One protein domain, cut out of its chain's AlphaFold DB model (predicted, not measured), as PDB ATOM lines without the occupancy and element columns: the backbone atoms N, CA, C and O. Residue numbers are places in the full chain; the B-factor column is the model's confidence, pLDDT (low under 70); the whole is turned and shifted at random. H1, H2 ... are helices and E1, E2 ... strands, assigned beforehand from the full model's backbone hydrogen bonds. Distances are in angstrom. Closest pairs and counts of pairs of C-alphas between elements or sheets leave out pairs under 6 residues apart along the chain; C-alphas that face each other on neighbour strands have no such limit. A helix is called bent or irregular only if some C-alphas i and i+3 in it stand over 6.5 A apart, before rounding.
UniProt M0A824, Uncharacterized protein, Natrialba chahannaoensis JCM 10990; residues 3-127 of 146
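What this domain is: This is residues 3 to 127 of the 146 residues of an uncharacterized protein of Natrialba chahannaoensis JCM 10990 (UniProt M0A824). A strongly twisted antiparallel sheet is built around the long strand E1, with the kinked helix H2 packed along E1 and the long helix H3 crossing over E5. H1 lies side by side with H3, and the E3-E4 hairpin reaches away from these two helices. The printed part has 125 residues, with three named helices and five named strands in the order H1 H2 E1 E2 E3 E4 E5 H3, class mixed. It is compact, with a radius of gyration of the C-alphas of 14.9 A and spans of 39 by 39 by 32 A.

How they stand to each other: E1, residues 37 to 46, has E2, residues 53 to 56, and E3, residues 60 to 65, on one side and E5, residues 82 to 86, on the other side. N 45 and O 55, 3.0 A, N 41 and O 60, 2.8 A, and N 42 and O 84, 2.9 A, are within hydrogen-bond range. E3 and E4, residues 68 to 71, form a hairpin, with N 63 and O 70 at 2.9 A; E1 and E2 form another. H2, residues 15 to 30, is on the sheet at a height of 9.8 A, along E1 at 13 degrees on the local plane; the closest C-alphas are Ile 29 and Thr 40, 6.2 A. H2 is irregular, with C-alphas 21 and 24 7.6 A apart, and has a kink of 58 degrees near residue 22. H3, residues 97 to 117, is on the sheet over E5, across it at 66 degrees on the local plane; the closest C-alphas are Val 84 and Gln 106, 6.4 A. H1, residues 3 to 12, is on the sheet and touches H3 at a shallow tilt of 12 degrees, opposite ways; the closest C-alphas are Ile 7 and Val 104, 5.8 A. H3 touches H2 with residues 97 to 100 alone; the closest C-alphas are Gln 15 and His 97, 6.6 A. In H1 and H3 every O i to N i+4 pair is within hydrogen-bond range, in H2 10 of 12.

Where its parts are: H1 begins at C-alpha 3 (173.266, 200.004, 148.438). From first to last C-alpha, E1 is 27.4 A long, H2 19.3 A and H3 30.1 A. H3 ends at C-alpha 117 (166.089, 189.109, 139.770).

The domain as a whole: The C-alphas farthest apart, those of Ala 49 and Asp 66, are 42.8 A apart. The printed part has no cut, no link is long, and no printed residue is under 70 in pLDDT.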
ATOM      1  N   LEU A   3     173.268 200.995 147.352       96.38
ATOM      2  CA  LEU A   3     173.266 200.004 148.438       96.38
ATOM      3  C   LEU A   3     174.663 199.721 149.017       96.38
ATOM      4  O   LEU A   3     174.787 199.591 150.229       96.38
ATOM      5  N   ASP A   4     175.705 199.637 148.182       97.06
ATOM      6  CA  ASP A   4     177.085 199.444 148.665       97.06
ATOM      7  C   ASP A   4     177.569 200.676 149.430       97.06
ATOM      8  O   ASP A   4     178.163 200.563 150.496       97.06
ATOM      9  N   GLU A   5     177.266 201.863 148.902       97.75
ATOM     10  CA  GLU A   5     177.637 203.130 149.532       97.75
ATOM     11  C   GLU A   5     176.909 203.311 150.869       97.75
ATOM     12  O   GLU A   5     177.530 203.696 151.854       97.75
ATOM     13  N   ALA A   6     175.625 202.948 150.942       98.06
ATOM     14  CA  ALA A   6     174.878 202.926 152.193       98.06
ATOM     15  C   ALA A   6     175.487 201.948 153.208       98.06
ATOM     16  O   ALA A   6     175.612 202.294 154.378       98.06
ATOM     17  N   ILE A   7     175.903 200.749 152.781       98.38
ATOM     18  CA  ILE A   7     176.596 199.796 153.659       98.38
ATOM     19  C   ILE A   7     177.874 200.421 154.227       98.38
ATOM     20  O   ILE A   7     178.056 200.381 155.443       98.38
ATOM     21  N   ASP A   8     178.710 201.041 153.390       98.25
ATOM     22  CA  ASP A   8     179.947 201.697 153.836       98.25
ATOM     23  C   ASP A   8     179.661 202.804 154.868       98.25
ATOM     24  O   ASP A   8     180.328 202.889 155.904       98.25
ATOM     25  N   VAL A   9     178.637 203.630 154.616       98.50
ATOM     26  CA  VAL A   9     178.191 204.685 155.539       98.50
ATOM     27  C   VAL A   9     177.754 204.084 156.872       98.50
ATOM     28  O   VAL A   9     178.256 204.489 157.921       98.50
ATOM     29  N   LEU A  10     176.873 203.082 156.850       98.38
ATOM     30  CA  LEU A  10     176.364 202.439 158.059       98.38
ATOM     31  C   LEU A  10     177.476 201.754 158.857       98.38
ATOM     32  O   LEU A  10     177.511 201.866 160.084       98.38
ATOM     33  N   GLU A  11     178.401 201.061 158.187       98.31
ATOM     34  CA  GLU A  11     179.549 200.394 158.813       98.31
ATOM     35  C   GLU A  11     180.508 201.403 159.489       98.31
ATOM     36  O   GLU A  11     181.173 201.051 160.473       98.31
ATOM     37  N   SER A  12     180.506 202.669 159.055       98.00
ATOM     38  CA  SER A  12     181.311 203.750 159.644       98.00
ATOM     39  C   SER A  12     180.703 204.423 160.884       98.00
ATOM     40  O   SER A  12     181.434 205.094 161.616       98.00
ATOM     41  N   LEU A  13     179.403 204.234 161.148       98.25
ATOM     42  CA  LEU A  13     178.714 204.876 162.272       98.25
ATOM     43  C   LEU A  13     179.291 204.441 163.626       98.25
ATOM     44  O   LEU A  13     179.542 203.255 163.874       98.25
ATOM     45  N   ASP A  14     179.447 205.411 164.525       98.25
ATOM     46  CA  ASP A  14     179.764 205.154 165.926       98.25
ATOM     47  C   ASP A  14     178.501 204.856 166.754       98.25
ATOM     48  O   ASP A  14     177.369 205.007 166.295       98.25
ATOM     49  N   GLN A  15     178.693 204.420 168.000       97.62
ATOM     50  CA  GLN A  15     177.595 204.068 168.903       97.62
ATOM     51  C   GLN A  15     176.597 205.216 169.135       97.62
ATOM     52  O   GLN A  15     175.415 204.948 169.339       97.62
ATOM     53  N   SER A  16     177.049 206.475 169.135       98.00
ATOM     54  CA  SER A  16     176.163 207.619 169.387       98.00
ATOM     55  C   SER A  16     175.262 207.855 168.181       98.00
ATOM     56  O   SER A  16     174.052 207.949 168.352       98.00
ATOM     57  N   ALA A  17     175.841 207.844 166.977       97.81
ATOM     58  CA  ALA A  17     175.093 207.973 165.733       97.81
ATOM     59  C   ALA A  17     174.125 206.795 165.523       97.81
ATOM     60  O   ALA A  17     172.988 206.992 165.110       97.81
ATOM     61  N   ILE A  18     174.529 205.569 165.874       98.31
ATOM     62  CA  ILE A  18     173.638 204.396 165.836       98.31
ATOM     63  C   ILE A  18     172.400 204.620 166.707       98.31
ATOM     64  O   ILE A  18     171.282 204.375 166.261       98.31
ATOM     65  N   MET A  19     172.588 205.084 167.945       97.62
ATOM     66  CA  MET A  19     171.467 205.347 168.847       97.62
ATOM     67  C   MET A  19     170.593 206.496 168.348       97.62
ATOM     68  O   MET A  19     169.374 206.383 168.409       97.62
ATOM     69  N   GLU A  20     171.205 207.570 167.852       97.50
ATOM     70  CA  GLU A  20     170.499 208.732 167.308       97.50
ATOM     71  C   GLU A  20     169.617 208.361 166.113       97.50
ATOM     72  O   GLU A  20     168.456 208.755 166.071       97.50
ATOM     73  N   HIS A  21     170.133 207.561 165.178       97.38
ATOM     74  CA  HIS A  21     169.397 207.224 163.962       97.38
ATOM     75  C   HIS A  21     168.427 206.049 164.123       97.38
ATOM     76  O   HIS A  21     167.415 205.989 163.427       97.38
ATOM     77  N   PHE A  22     168.728 205.073 164.987       97.75
ATOM     78  CA  PHE A  22     168.049 203.771 164.933       97.75
ATOM     79  C   PHE A  22     167.293 203.372 166.199       97.75
ATOM     80  O   PHE A  22     166.672 202.307 166.192       97.75
ATOM     81  N   MET A  23     167.307 204.173 167.272       96.81
ATOM     82  CA  MET A  23     166.558 203.824 168.488       96.81
ATOM     83  C   MET A  23     165.060 203.677 168.204       96.81
ATOM     84  O   MET A  23     164.500 202.625 168.494       96.81
ATOM     85  N   ASP A  24     164.445 204.665 167.557       96.00
ATOM     86  CA  ASP A  24     163.005 204.648 167.275       96.00
ATOM     87  C   ASP A  24     162.622 203.461 166.378       96.00
ATOM     88  O   ASP A  24     161.597 202.808 166.579       96.00
ATOM     89  N   PHE A  25     163.489 203.109 165.422       96.75
ATOM     90  CA  PHE A  25     163.299 201.925 164.589       96.75
ATOM     91  C   PHE A  25     163.381 200.626 165.387       96.75
ATOM     92  O   PHE A  25     162.547 199.740 165.203       96.75
ATOM     93  N   LEU A  26     164.356 200.505 166.293       96.38
ATOM     94  CA  LEU A  26     164.457 199.347 167.172       96.38
ATOM     95  C   LEU A  26     163.213 199.207 168.053       96.38
ATOM     96  O   LEU A  26     162.683 198.101 168.175       96.38
ATOM     97  N   GLU A  27     162.756 200.308 168.647       94.94
ATOM     98  CA  GLU A  27     161.560 200.341 169.488       94.94
ATOM     99  C   GLU A  27     160.328 199.889 168.696       94.94
ATOM    100  O   GLU A  27     159.635 198.973 169.134       94.94
ATOM    101  N   ALA A  28     160.127 200.407 167.481       94.94
ATOM    102  CA  ALA A  28     159.006 200.026 166.619       94.94
ATOM    103  C   ALA A  28     159.030 198.555 166.163       94.94
ATOM    104  O   ALA A  28     157.986 197.993 165.838       94.94
ATOM    105  N   ILE A  29     160.198 197.910 166.106       94.69
ATOM    106  CA  ILE A  29     160.292 196.472 165.804       94.69
ATOM    107  C   ILE A  29     160.030 195.621 167.057       94.69
ATOM    108  O   ILE A  29     159.501 194.510 166.952       94.69
ATOM    109  N   GLN A  30     160.455 196.093 168.234       93.38
ATOM    110  CA  GLN A  30     160.326 195.363 169.501       93.38
ATOM    111  C   GLN A  30     158.927 195.462 170.105       93.38
ATOM    112  O   GLN A  30     158.446 194.480 170.671       93.38
ATOM    113  N   ASP A  31     158.297 196.625 169.981       92.62
ATOM    114  CA  ASP A  31     156.946 196.915 170.451       92.62
ATOM    115  C   ASP A  31     156.175 197.651 169.343       92.62
ATOM    116  O   ASP A  31     156.046 198.878 169.369       92.62
ATOM    117  N   PRO A  32     155.725 196.927 168.301       93.00
ATOM    118  CA  PRO A  32     155.064 197.559 167.174       93.00
ATOM    119  C   PRO A  32     153.751 198.244 167.578       93.00
ATOM    120  O   PRO A  32     153.019 197.735 168.427       93.00
ATOM    121  N   PRO A  33     153.375 199.357 166.922       92.00
ATOM    122  CA  PRO A  33     152.181 200.128 167.278       92.00
ATOM    123  C   PRO A  33     150.854 199.426 166.925       92.00
ATOM    124  O   PRO A  33     149.780 199.959 167.206       92.00
ATOM    125  N   VAL A  34     150.922 198.266 166.265       94.75
ATOM    126  CA  VAL A  34     149.804 197.489 165.714       94.75
ATOM    127  C   VAL A  34     150.099 195.988 165.819       94.75
ATOM    128  O   VAL A  34     151.255 195.578 165.883       94.75
ATOM    129  N   ASP A  35     149.051 195.164 165.803       93.69
ATOM    130  CA  ASP A  35     149.157 193.698 165.781       93.69
ATOM    131  C   ASP A  35     149.338 193.148 164.348       93.69
ATOM    132  O   ASP A  35     149.180 193.867 163.365       93.69
ATOM    133  N   ASN A  36     149.615 191.841 164.217       94.69
ATOM    134  CA  ASN A  36     149.751 191.125 162.933       94.69
ATOM    135  C   ASN A  36     150.783 191.737 161.964       94.69
ATOM    136  O   ASN A  36     150.578 191.764 160.748       94.69
ATOM    137  N   VAL A  37     151.894 192.221 162.517       95.56
ATOM    138  CA  VAL A  37     153.003 192.815 161.766       95.56
ATOM    139  C   VAL A  37     153.723 191.771 160.922       95.56
ATOM    140  O   VAL A  37     154.125 190.723 161.427       95.56
ATOM    141  N   GLU A  38     153.944 192.108 159.655       94.75
ATOM    142  CA  GLU A  38     154.794 191.346 158.740       94.75
ATOM    143  C   GLU A  38     156.249 191.845 158.828       94.75
ATOM    144  O   GLU A  38     157.183 191.065 159.049       94.75
ATOM    145  N   PHE A  39     156.447 193.165 158.731       95.38
ATOM    146  CA  PHE A  39     157.739 193.827 158.932       95.38
ATOM    147  C   PHE A  39     157.597 195.323 159.221       95.38
ATOM    148  O   PHE A  39     156.589 195.944 158.899       95.38
ATOM    149  N   THR A  40     158.659 195.919 159.759       95.88
ATOM    150  CA  THR A  40     158.825 197.371 159.877       95.88
ATOM    151  C   THR A  40     159.901 197.830 158.899       95.88
ATOM    152  O   THR A  40     160.972 197.222 158.813       95.88
ATOM    153  N   ALA A  41     159.616 198.884 158.141       95.94
ATOM    154  CA  ALA A  41     160.530 199.503 157.197       95.94
ATOM    155  C   ALA A  41     161.224 200.732 157.801       95.94
ATOM    156  O   ALA A  41     160.604 201.511 158.525       95.94
ATOM    157  N   LEU A  42     162.499 200.905 157.457       95.62
ATOM    158  CA  LEU A  42     163.298 202.099 157.723       95.62
ATOM    159  C   LEU A  42     163.791 202.652 156.390       95.62
ATOM    160  O   LEU A  42     164.455 201.942 155.632       95.62
ATOM    161  N   TYR A  43     163.468 203.912 156.119       96.00
ATOM    162  CA  TYR A  43     163.871 204.627 154.912       96.00
ATOM    163  C   TYR A  43     165.047 205.534 155.245       96.00
ATOM    164  O   TYR A  43     164.949 206.324 156.179       96.00
ATOM    165  N   LEU A  44     166.149 205.395 154.508       96.50
ATOM    166  CA  LEU A  44     167.407 206.081 154.787       96.50
ATOM    167  C   LEU A  44     167.722 207.100 153.697       96.50
ATOM    168  O   LEU A  44     167.554 206.835 152.500       96.50
ATOM    169  N   HIS A  45     168.244 208.240 154.129       96.62
ATOM    170  CA  HIS A  45     168.590 209.372 153.287       96.62
ATOM    171  C   HIS A  45     170.077 209.687 153.457       96.62
ATOM    172  O   HIS A  45     170.532 210.054 154.541       96.62
ATOM    173  N   LEU A  46     170.843 209.530 152.380       97.25
ATOM    174  CA  LEU A  46     172.261 209.872 152.331       97.25
ATOM    175  C   LEU A  46     172.464 211.309 151.833       97.25
ATOM    176  O   LEU A  46     171.556 211.923 151.268       97.25
ATOM    177  N   ASP A  47     173.650 211.866 152.056       96.38
ATOM    178  CA  ASP A  47     174.065 213.104 151.396       96.38
ATOM    179  C   ASP A  47     174.262 212.909 149.879       96.38
ATOM    180  O   ASP A  47     174.382 211.790 149.381       96.38
ATOM    181  N   ASP A  48     174.371 214.009 149.126       94.12
ATOM    182  CA  ASP A  48     174.514 213.977 147.659       94.12
ATOM    183  C   ASP A  48     175.744 213.181 147.166       94.12
ATOM    184  O   ASP A  48     175.821 212.800 145.994       94.12
ATOM    185  N   ALA A  49     176.745 212.972 148.030       95.69
ATOM    186  CA  ALA A  49     177.953 212.214 147.719       95.69
ATOM    187  C   ALA A  49     177.877 210.730 148.131       95.69
ATOM    188  O   ALA A  49     178.829 209.988 147.851       95.69
ATOM    189  N   ASN A  50     176.790 210.301 148.782       95.75
ATOM    190  CA  ASN A  50     176.620 208.982 149.392       95.75
ATOM    191  C   ASN A  50     177.805 208.619 150.313       95.75
ATOM    192  O   ASN A  50     178.476 207.590 150.150       95.75
ATOM    193  N   LYS A  51     178.139 209.533 151.226       96.31
ATOM    194  CA  LYS A  51     179.212 209.440 152.225       96.31
ATOM    195  C   LYS A  51     178.742 209.630 153.656       96.31
ATOM    196  O   LYS A  51     179.474 209.224 154.555       96.31
ATOM    197  N   GLU A  52     177.559 210.187 153.873       96.69
ATOM    198  CA  GLU A  52     177.009 210.407 155.208       96.69
ATOM    199  C   GLU A  52     175.521 210.046 155.242       96.69
ATOM    200  O   GLU A  52     174.802 210.262 154.269       96.69
ATOM    201  N   LEU A  53     175.067 209.485 156.367       97.06
ATOM    202  CA  LEU A  53     173.645 209.335 156.667       97.06
ATOM    203  C   LEU A  53     173.177 210.671 157.236       97.06
ATOM    204  O   LEU A  53     173.671 211.091 158.281       97.06
ATOM    205  N   ILE A  54     172.276 211.349 156.530       95.69
ATOM    206  CA  ILE A  54     171.835 212.697 156.909       95.69
ATOM    207  C   ILE A  54     170.451 212.704 157.543       95.69
ATOM    208  O   ILE A  54     170.147 213.635 158.283       95.69
ATOM    209  N   ASP A  55     169.628 211.699 157.240       94.00
ATOM    210  CA  ASP A  55     168.272 211.585 157.763       94.00
ATOM    211  C   ASP A  55     167.727 210.154 157.621       94.00
ATOM    212  O   ASP A  55     168.259 209.319 156.875       94.00
ATOM    213  N   GLN A  56     166.640 209.884 158.335       93.56
ATOM    214  CA  GLN A  56     165.837 208.681 158.212       93.56
ATOM    215  C   GLN A  56     164.374 209.009 158.497       93.56
ATOM    216  O   GLN A  56     164.062 209.808 159.376       93.56
ATOM    217  N   ALA A  57     163.460 208.351 157.788       91.44
ATOM    218  CA  ALA A  57     162.041 208.507 158.080       91.44
ATOM    219  C   ALA A  57     161.647 207.797 159.383       91.44
ATOM    220  O   ALA A  57     162.274 206.806 159.776       91.44
ATOM    221  N   ASP A  58     160.530 208.236 159.970       93.19
ATOM    222  CA  ASP A  58     159.849 207.487 161.024       93.19
ATOM    223  C   ASP A  58     159.604 206.026 160.580       93.19
ATOM    224  O   ASP A  58     159.271 205.779 159.411       93.19
ATOM    225  N   PRO A  59     159.731 205.044 161.491       95.25
ATOM    226  CA  PRO A  59     159.482 203.640 161.186       95.25
ATOM    227  C   PRO A  59     158.087 203.398 160.610       95.25
ATOM    228  O   PRO A  59     157.075 203.800 161.187       95.25
ATOM    229  N   VAL A  60     158.014 202.654 159.506       96.12
ATOM    230  CA  VAL A  60     156.738 202.316 158.860       96.12
ATOM    231  C   VAL A  60     156.438 200.846 159.069       96.12
ATOM    232  O   VAL A  60     157.115 199.980 158.525       96.12
ATOM    233  N   THR A  61     155.417 200.547 159.862       96.38
ATOM    234  CA  THR A  61     155.041 199.166 160.177       96.38
ATOM    235  C   THR A  61     154.030 198.662 159.159       96.38
ATOM    236  O   THR A  61     152.967 199.261 159.012       96.38
ATOM    237  N   PHE A  62     154.349 197.560 158.485       95.88
ATOM    238  CA  PHE A  62     153.468 196.840 157.572       95.88
ATOM    239  C   PHE A  62     152.821 195.661 158.296       95.88
ATOM    240  O   PHE A  62     153.504 194.854 158.931       95.88
ATOM    241  N   TYR A  63     151.502 195.555 158.203       95.75
ATOM    242  CA  TYR A  63     150.707 194.586 158.953       95.75
ATOM    243  C   TYR A  63     149.486 194.134 158.157       95.75
ATOM    244  O   TYR A  63     149.045 194.810 157.227       95.75
ATOM    245  N   PHE A  64     148.945 192.970 158.514       94.50
ATOM    246  CA  PHE A  64     147.756 192.438 157.859       94.50
ATOM    247  C   PHE A  64     146.471 192.928 158.526       94.50
ATOM    248  O   PHE A  64     146.205 192.624 159.693       94.50
ATOM    249  N   GLU A  65     145.633 193.596 157.739       95.06
ATOM    250  CA  GLU A  65     144.256 193.959 158.074       95.06
ATOM    251  C   GLU A  65     143.326 193.326 157.032       95.06
ATOM    252  O   GLU A  65     143.509 193.512 155.836       95.06
ATOM    253  N   ASP A  66     142.370 192.498 157.465       92.12
ATOM    254  CA  ASP A  66     141.420 191.807 156.576       92.12
ATOM    255  C   ASP A  66     142.047 191.060 155.369       92.12
ATOM    256  O   ASP A  66     141.410 190.893 154.333       92.12
ATOM    257  N   GLN A  67     143.255 190.499 155.553       89.50
ATOM    258  CA  GLN A  67     144.097 189.807 154.546       89.50
ATOM    259  C   GLN A  67     144.860 190.726 153.584       89.50
ATOM    260  O   GLN A  67     145.694 190.229 152.824       89.50
ATOM    261  N   ASP A  68     144.641 192.033 153.660       91.81
ATOM    262  CA  ASP A  68     145.400 193.019 152.909       91.81
ATOM    263  C   ASP A  68     146.618 193.469 153.724       91.81
ATOM    264  O   ASP A  68     146.550 193.664 154.940       91.81
ATOM    265  N   LEU A  69     147.762 193.604 153.050       93.19
ATOM    266  CA  LEU A  69     148.962 194.164 153.658       93.19
ATOM    267  C   LEU A  69     148.875 195.689 153.578       93.19
ATOM    268  O   LEU A  69     148.986 196.269 152.498       93.19
ATOM    269  N   VAL A  70     148.672 196.319 154.728       94.38
ATOM    270  CA  VAL A  70     148.581 197.773 154.893       94.38
ATOM    271  C   VAL A  70     149.761 198.275 155.725       94.38
ATOM    272  O   VAL A  70     150.581 197.482 156.190       94.38
ATOM    273  N   HIS A  71     149.881 199.591 155.901       95.19
ATOM    274  CA  HIS A  71     150.969 200.178 156.677       95.19
ATOM    275  C   HIS A  71     150.530 201.361 157.537       95.19
ATOM    276  O   HIS A  71     149.537 202.035 157.253       95.19
ATOM    277  N   THR A  72     151.304 201.642 158.587       94.19
ATOM    278  CA  THR A  72     151.155 202.869 159.378       94.19
ATOM    279  C   THR A  72     151.371 204.113 158.507       94.19
ATOM    280  O   THR A  72     152.045 204.030 157.475       94.19
ATOM    281  N   PRO A  73     150.817 205.282 158.883       90.50
ATOM    282  CA  PRO A  73     151.025 206.512 158.127       90.50
ATOM    283  C   PRO A  73     152.511 206.796 157.901       90.50
ATOM    284  O   PRO A  73     153.319 206.647 158.812       90.50
ATOM    285  N   VAL A  74     152.846 207.229 156.689       88.69
ATOM    286  CA  VAL A  74     154.200 207.624 156.305       88.69
ATOM    287  C   VAL A  74     154.139 208.930 155.527       88.69
ATOM    288  O   VAL A  74     153.274 209.118 154.669       88.69
ATOM    289  N   SER A  75     155.071 209.830 155.824       85.69
ATOM    290  CA  SER A  75     155.306 211.048 155.058       85.69
ATOM    291  C   SER A  75     156.792 211.131 154.754       85.69
ATOM    292  O   SER A  75     157.599 211.261 155.667       85.69
ATOM    293  N   LEU A  76     157.149 211.045 153.475       84.88
ATOM    294  CA  LEU A  76     158.528 211.186 153.018       84.88
ATOM    295  C   LEU A  76     158.668 212.541 152.328       84.88
ATOM    296  O   LEU A  76     157.968 212.807 151.351       84.88
ATOM    297  N   GLU A  77     159.567 213.395 152.821       84.44
ATOM    298  CA  GLU A  77     159.847 214.689 152.181       84.44
ATOM    299  C   GLU A  77     160.522 214.518 150.812       84.44
ATOM    300  O   GLU A  77     160.329 215.330 149.905       84.44
ATOM    301  N   ARG A  78     161.292 213.434 150.654       89.12
ATOM    302  CA  ARG A  78     161.918 213.010 149.400       89.12
ATOM    303  C   ARG A  78     161.986 211.491 149.301       89.12
ATOM    304  O   ARG A  78     161.915 210.792 150.313       89.12
ATOM    305  N   GLU A  79     162.190 210.994 148.082       90.88
ATOM    306  CA  GLU A  79     162.487 209.578 147.870       90.88
ATOM    307  C   GLU A  79     163.741 209.168 148.667       90.88
ATOM    308  O   GLU A  79     164.733 209.912 148.682       90.88
ATOM    309  N   PRO A  80     163.691 208.020 149.362       94.31
ATOM    310  CA  PRO A  80     164.822 207.509 150.114       94.31
ATOM    311  C   PRO A  80     165.863 206.901 149.182       94.31
ATOM    312  O   PRO A  80     165.527 206.324 148.148       94.31
ATOM    313  N   ASP A  81     167.128 207.000 149.577       95.81
ATOM    314  CA  ASP A  81     168.243 206.462 148.797       95.81
ATOM    315  C   ASP A  81     168.290 204.935 148.901       95.81
ATOM    316  O   ASP A  81     168.540 204.233 147.918       95.81
ATOM    317  N   VAL A  82     167.997 204.415 150.096       95.19
ATOM    318  CA  VAL A  82     167.814 202.987 150.368       95.19
ATOM    319  C   VAL A  82     166.739 202.787 151.435       95.19
ATOM    320  O   VAL A  82     166.386 203.705 152.174       95.19
ATOM    321  N   TYR A  83     166.234 201.565 151.557       94.94
ATOM    322  CA  TYR A  83     165.358 201.182 152.658       94.94
ATOM    323  C   TYR A  83     165.704 199.787 153.153       94.94
ATOM    324  O   TYR A  83     166.235 198.973 152.400       94.94
ATOM    325  N   VAL A  84     165.378 199.486 154.405       94.12
ATOM    326  CA  VAL A  84     165.443 198.127 154.955       94.12
ATOM    327  C   VAL A  84     164.109 197.735 155.551       94.12
ATOM    328  O   VAL A  84     163.337 198.586 155.973       94.12
ATOM    329  N   THR A  85     163.857 196.435 155.615       94.38
ATOM    330  CA  THR A  85     162.660 195.852 156.226       94.38
ATOM    331  C   THR A  85     163.080 194.783 157.219       94.38
ATOM    332  O   THR A  85     163.866 193.893 156.872       94.38
ATOM    333  N   ILE A  86     162.561 194.848 158.440       93.31
ATOM    334  CA  ILE A  86     162.866 193.890 159.502       93.31
ATOM    335  C   ILE A  86     161.553 193.367 160.086       93.31
ATOM    336  O   ILE A  86     160.733 194.139 160.574       93.31
ATOM    337  N   SER A  87     161.354 192.049 160.033       91.50
ATOM    338  CA  SER A  87     160.240 191.387 160.721       91.50
ATOM    339  C   SER A  87     160.382 191.489 162.244       91.50
ATOM    340  O   SER A  87     161.513 191.580 162.734       91.50
ATOM    341  N   PRO A  88     159.275 191.416 163.007       90.12
ATOM    342  CA  PRO A  88     159.308 191.492 164.463       90.12
ATOM    343  C   PRO A  88     160.372 190.581 165.082       90.12
ATOM    344  O   PRO A  88     160.479 189.389 164.767       90.12
ATOM    345  N   LEU A  89     161.186 191.150 165.970       86.44
ATOM    346  CA  LEU A  89     162.296 190.426 166.573       86.44
ATOM    347  C   LEU A  89     161.773 189.434 167.613       86.44
ATOM    348  O   LEU A  89     161.037 189.773 168.532       86.44
ATOM    349  N   THR A  90     162.231 188.188 167.526       81.06
ATOM    350  CA  THR A  90     161.873 187.144 168.505       81.06
ATOM    351  C   THR A  90     162.689 187.225 169.799       81.06
ATOM    352  O   THR A  90     162.478 186.432 170.721       81.06
ATOM    353  N   ARG A  91     163.669 188.135 169.867       82.81
ATOM    354  CA  ARG A  91     164.583 188.316 171.000       82.81
ATOM    355  C   ARG A  91     164.914 189.798 171.189       82.81
ATOM    356  O   ARG A  91     164.946 190.517 170.195       82.81
ATOM    357  N   PRO A  92     165.227 190.237 172.422       81.94
ATOM    358  CA  PRO A  92     165.649 191.610 172.672       81.94
ATOM    359  C   PRO A  92     166.977 191.914 171.975       81.94
ATOM    360  O   PRO A  92     167.886 191.080 171.976       81.94
ATOM    361  N   PHE A  93     167.092 193.129 171.452       88.12
ATOM    362  CA  PHE A  93     168.320 193.720 170.918       88.12
ATOM    363  C   PHE A  93     168.611 195.025 171.663       88.12
ATOM    364  O   PHE A  93     167.688 195.705 172.110       88.12
ATOM    365  N   ALA A  94     169.889 195.367 171.802       94.31
ATOM    366  CA  ALA A  94     170.297 196.716 172.173       94.31
ATOM    367  C   ALA A  94     170.480 197.547 170.897       94.31
ATOM    368  O   ALA A  94     170.848 196.996 169.860       94.31
ATOM    369  N   CYS A  95     170.247 198.859 170.971       96.50
ATOM    370  CA  CYS A  95     170.561 199.764 169.866       96.50
ATOM    371  C   CYS A  95     172.070 200.036 169.855       96.50
ATOM    372  O   CYS A  95     172.552 201.005 170.440       96.50
ATOM    373  N   ASP A  96     172.829 199.107 169.287       97.50
ATOM    374  CA  ASP A  96     174.287 199.136 169.226       97.50
ATOM    375  C   ASP A  96     174.802 198.644 167.866       97.50
ATOM    376  O   ASP A  96     174.043 198.451 166.910       97.50
ATOM    377  N   HIS A  97     176.115 198.435 167.770       97.81
ATOM    378  CA  HIS A  97     176.743 197.910 166.561       97.81
ATOM    379  C   HIS A  97     176.118 196.596 166.064       97.81
ATOM    380  O   HIS A  97     176.065 196.400 164.856       97.81
ATOM    381  N   ALA A  98     175.591 195.726 166.935       95.81
ATOM    382  CA  ALA A  98     174.933 194.497 166.497       95.81
ATOM    383  C   ALA A  98     173.587 194.778 165.810       95.81
ATOM    384  O   ALA A  98     173.231 194.084 164.857       95.81
ATOM    385  N   PHE A  99     172.848 195.798 166.256       96.56
ATOM    386  CA  PHE A  99     171.629 196.225 165.565       96.56
ATOM    387  C   PHE A  99     171.938 196.904 164.225       96.56
ATOM    388  O   PHE A  99     171.311 196.586 163.215       96.56
ATOM    389  N   ARG A 100     172.974 197.748 164.170       97.38
ATOM    390  CA  ARG A 100     173.488 198.298 162.903       97.38
ATOM    391  C   ARG A 100     173.898 197.184 161.937       97.38
ATOM    392  O   ARG A 100     173.555 197.238 160.758       97.38
ATOM    393  N   ASP A 101     174.593 196.157 162.422       97.06
ATOM    394  CA  ASP A 101     175.034 195.029 161.596       97.06
ATOM    395  C   ASP A 101     173.844 194.215 161.053       97.06
ATOM    396  O   ASP A 101     173.923 193.685 159.944       97.06
ATOM    397  N   LEU A 102     172.718 194.159 161.777       95.19
ATOM    398  CA  LEU A 102     171.470 193.578 161.272       95.19
ATOM    399  C   LEU A 102     170.911 194.386 160.089       95.19
ATOM    400  O   LEU A 102     170.531 193.797 159.080       95.19
ATOM    401  N   ILE A 103     170.895 195.719 160.178       96.75
ATOM    402  CA  ILE A 103     170.468 196.602 159.077       96.75
ATOM    403  C   ILE A 103     171.370 196.390 157.850       96.75
ATOM    404  O   ILE A 103     170.881 196.157 156.743       96.75
ATOM    405  N   VAL A 104     172.691 196.380 158.051       97.94
ATOM    406  CA  VAL A 104     173.684 196.106 156.997       97.94
ATOM    407  C   VAL A 104     173.477 194.724 156.373       97.94
ATOM    408  O   VAL A 104     173.550 194.576 155.151       97.94
ATOM    409  N   HIS A 105     173.192 193.704 157.186       96.94
ATOM    410  CA  HIS A 105     172.896 192.354 156.704       96.94
ATOM    411  C   HIS A 105     171.692 192.341 155.756       96.94
ATOM    412  O   HIS A 105     171.743 191.678 154.717       96.94
ATOM    413  N   GLN A 106     170.644 193.119 156.048       96.06
ATOM    414  CA  GLN A 106     169.483 193.217 155.159       96.06
ATOM    415  C   GLN A 106     169.795 193.927 153.845       96.06
ATOM    416  O   GLN A 106     169.376 193.442 152.794       96.06
ATOM    417  N   LEU A 107     170.599 194.993 153.856       96.94
ATOM    418  CA  LEU A 107     171.058 195.623 152.611       96.94
ATOM    419  C   LEU A 107     171.886 194.650 151.757       96.94
ATOM    420  O   LEU A 107     171.683 194.556 150.546       96.94
ATOM    421  N   LYS A 108     172.757 193.844 152.377       97.75
ATOM    422  CA  LYS A 108     173.511 192.793 151.672       97.75
ATOM    423  C   LYS A 108     172.581 191.728 151.069       97.75
ATOM    424  O   LYS A 108     172.809 191.288 149.941       97.75
ATOM    425  N   CYS A 109     171.501 191.358 151.765       96.62
ATOM    426  CA  CYS A 109     170.461 190.482 151.217       96.62
ATOM    427  C   CYS A 109     169.702 191.133 150.047       96.62
ATOM    428  O   CYS A 109     169.368 190.445 149.088       96.62
ATOM    429  N   GLN A 110     169.462 192.447 150.070       95.69
ATOM    430  CA  GLN A 110     168.844 193.139 148.933       95.69
ATOM    431  C   GLN A 110     169.737 193.112 147.697       95.69
ATOM    432  O   GLN A 110     169.263 192.786 146.610       95.69
ATOM    433  N   ILE A 111     171.036 193.376 147.858       96.69
ATOM    434  CA  ILE A 111     172.003 193.264 146.760       96.69
ATOM    435  C   ILE A 111     171.932 191.863 146.145       96.69
ATOM    436  O   ILE A 111     171.795 191.728 144.930       96.69
ATOM    437  N   ARG A 112     171.960 190.819 146.981       97.06
ATOM    438  CA  ARG A 112     171.806 189.420 146.556       97.06
ATOM    439  C   ARG A 112     170.543 189.206 145.719       97.06
ATOM    440  O   ARG A 112     170.620 188.618 144.639       97.06
ATOM    441  N   ASP A 113     169.405 189.686 146.204       95.56
ATOM    442  CA  ASP A 113     168.111 189.503 145.548       95.56
ATOM    443  C   ASP A 113     168.051 190.234 144.200       95.56
ATOM    444  O   ASP A 113     167.570 189.658 143.222       95.56
ATOM    445  N   LEU A 114     168.649 191.428 144.084       94.94
ATOM    446  CA  LEU A 114     168.774 192.145 142.809       94.94
ATOM    447  C   LEU A 114     169.548 191.341 141.753       94.94
ATOM    448  O   LEU A 114     169.154 191.335 140.584       94.94
ATOM    449  N   TYR A 115     170.617 190.632 142.136       96.19
ATOM    450  CA  TYR A 115     171.331 189.741 141.211       96.19
ATOM    451  C   TYR A 115     170.442 188.584 140.747       96.19
ATOM    452  O   TYR A 115     170.386 188.295 139.547       96.19
ATOM    453  N   TYR A 116     169.712 187.950 141.668       94.75
ATOM    454  CA  TYR A 116     168.803 186.857 141.324       94.75
ATOM    455  C   TYR A 116     167.656 187.310 140.417       94.75
ATOM    456  O   TYR A 116     167.337 186.614 139.452       94.75
ATOM    457  N   MET A 117     167.094 188.499 140.650       93.69
ATOM    458  CA  MET A 117     166.089 189.109 139.770       93.69
ATOM    459  C   MET A 117     166.623 189.351 138.351       93.69
ATOM    460  O   MET A 117     165.868 189.292 137.382       93.69
ATOM    461  N   GLN A 118     167.932 189.562 138.208       94.62
ATOM    462  CA  GLN A 118     168.632 189.694 136.924       94.62
ATOM    463  C   GLN A 118     169.160 188.352 136.381       94.62
ATOM    464  O   GLN A 118     170.031 188.335 135.507       94.62
ATOM    465  N   ALA A 119     168.671 187.221 136.906       96.06
ATOM    466  CA  ALA A 119     169.098 185.865 136.546       96.06
ATOM    467  C   ALA A 119     170.627 185.656 136.613       96.06
ATOM    468  O   ALA A 119     171.199 184.888 135.837       96.06
ATOM    469  N   SER A 120     171.288 186.356 137.537       96.62
ATOM    470  CA  SER A 120     172.740 186.363 137.714       96.62
ATOM    471  C   SER A 120     173.127 185.890 139.115       96.62
ATOM    472  O   SER A 120     172.348 185.990 140.061       96.62
ATOM    473  N   GLN A 121     174.346 185.367 139.259       96.56
ATOM    474  CA  GLN A 121     174.864 184.958 140.564       96.56
ATOM    475  C   GLN A 121     175.485 186.166 141.285       96.56
ATOM    476  O   GLN A 121     176.363 186.809 140.702       96.56
ATOM    477  N   PRO A 122     175.102 186.460 142.540       96.44
ATOM    478  CA  PRO A 122     175.715 187.539 143.303       96.44
ATOM    479  C   PRO A 122     177.178 187.235 143.663       96.44
ATOM    480  O   PRO A 122     177.553 186.061 143.807       96.44
ATOM    481  N   PRO A 123     178.010 188.274 143.871       96.56
ATOM    482  CA  PRO A 123     179.330 188.144 144.478       96.56
ATOM    483  C   PRO A 123     179.291 187.376 145.802       96.56
ATOM    484  O   PRO A 123     178.288 187.380 146.515       96.56
ATOM    485  N   ARG A 124     180.401 186.709 146.146       96.50
ATOM    486  CA  ARG A 124     180.467 185.790 147.296       96.50
ATOM    487  C   ARG A 124     180.084 186.452 148.622       96.50
ATOM    488  O   ARG A 124     179.501 185.789 149.468       96.50
ATOM    489  N   GLU A 125     180.409 187.726 148.802       94.69
ATOM    490  CA  GLU A 125     180.107 188.476 150.028       94.69
ATOM    491  C   GLU A 125     178.611 188.741 150.244       94.69
ATOM    492  O   GLU A 125     178.182 188.873 151.385       94.69
ATOM    493  N   TYR A 126     177.807 188.725 149.175       96.81
ATOM    494  CA  TYR A 126     176.349 188.859 149.241       96.81
ATOM    495  C   TYR A 126     175.632 187.501 149.193       96.81
ATOM    496  O   TYR A 126     174.410 187.436 149.253       96.81
ATOM    497  N   GLN A 127     176.356 186.378 149.110       95.69
ATOM    498  CA  GLN A 127     175.774 185.031 149.204       95.69
ATOM    499  C   GLN A 127     175.512 184.653 150.667       95.69
ATOM    500  O   GLN A 127     176.112 183.725 151.208       95.69
TER     501      GLN A 127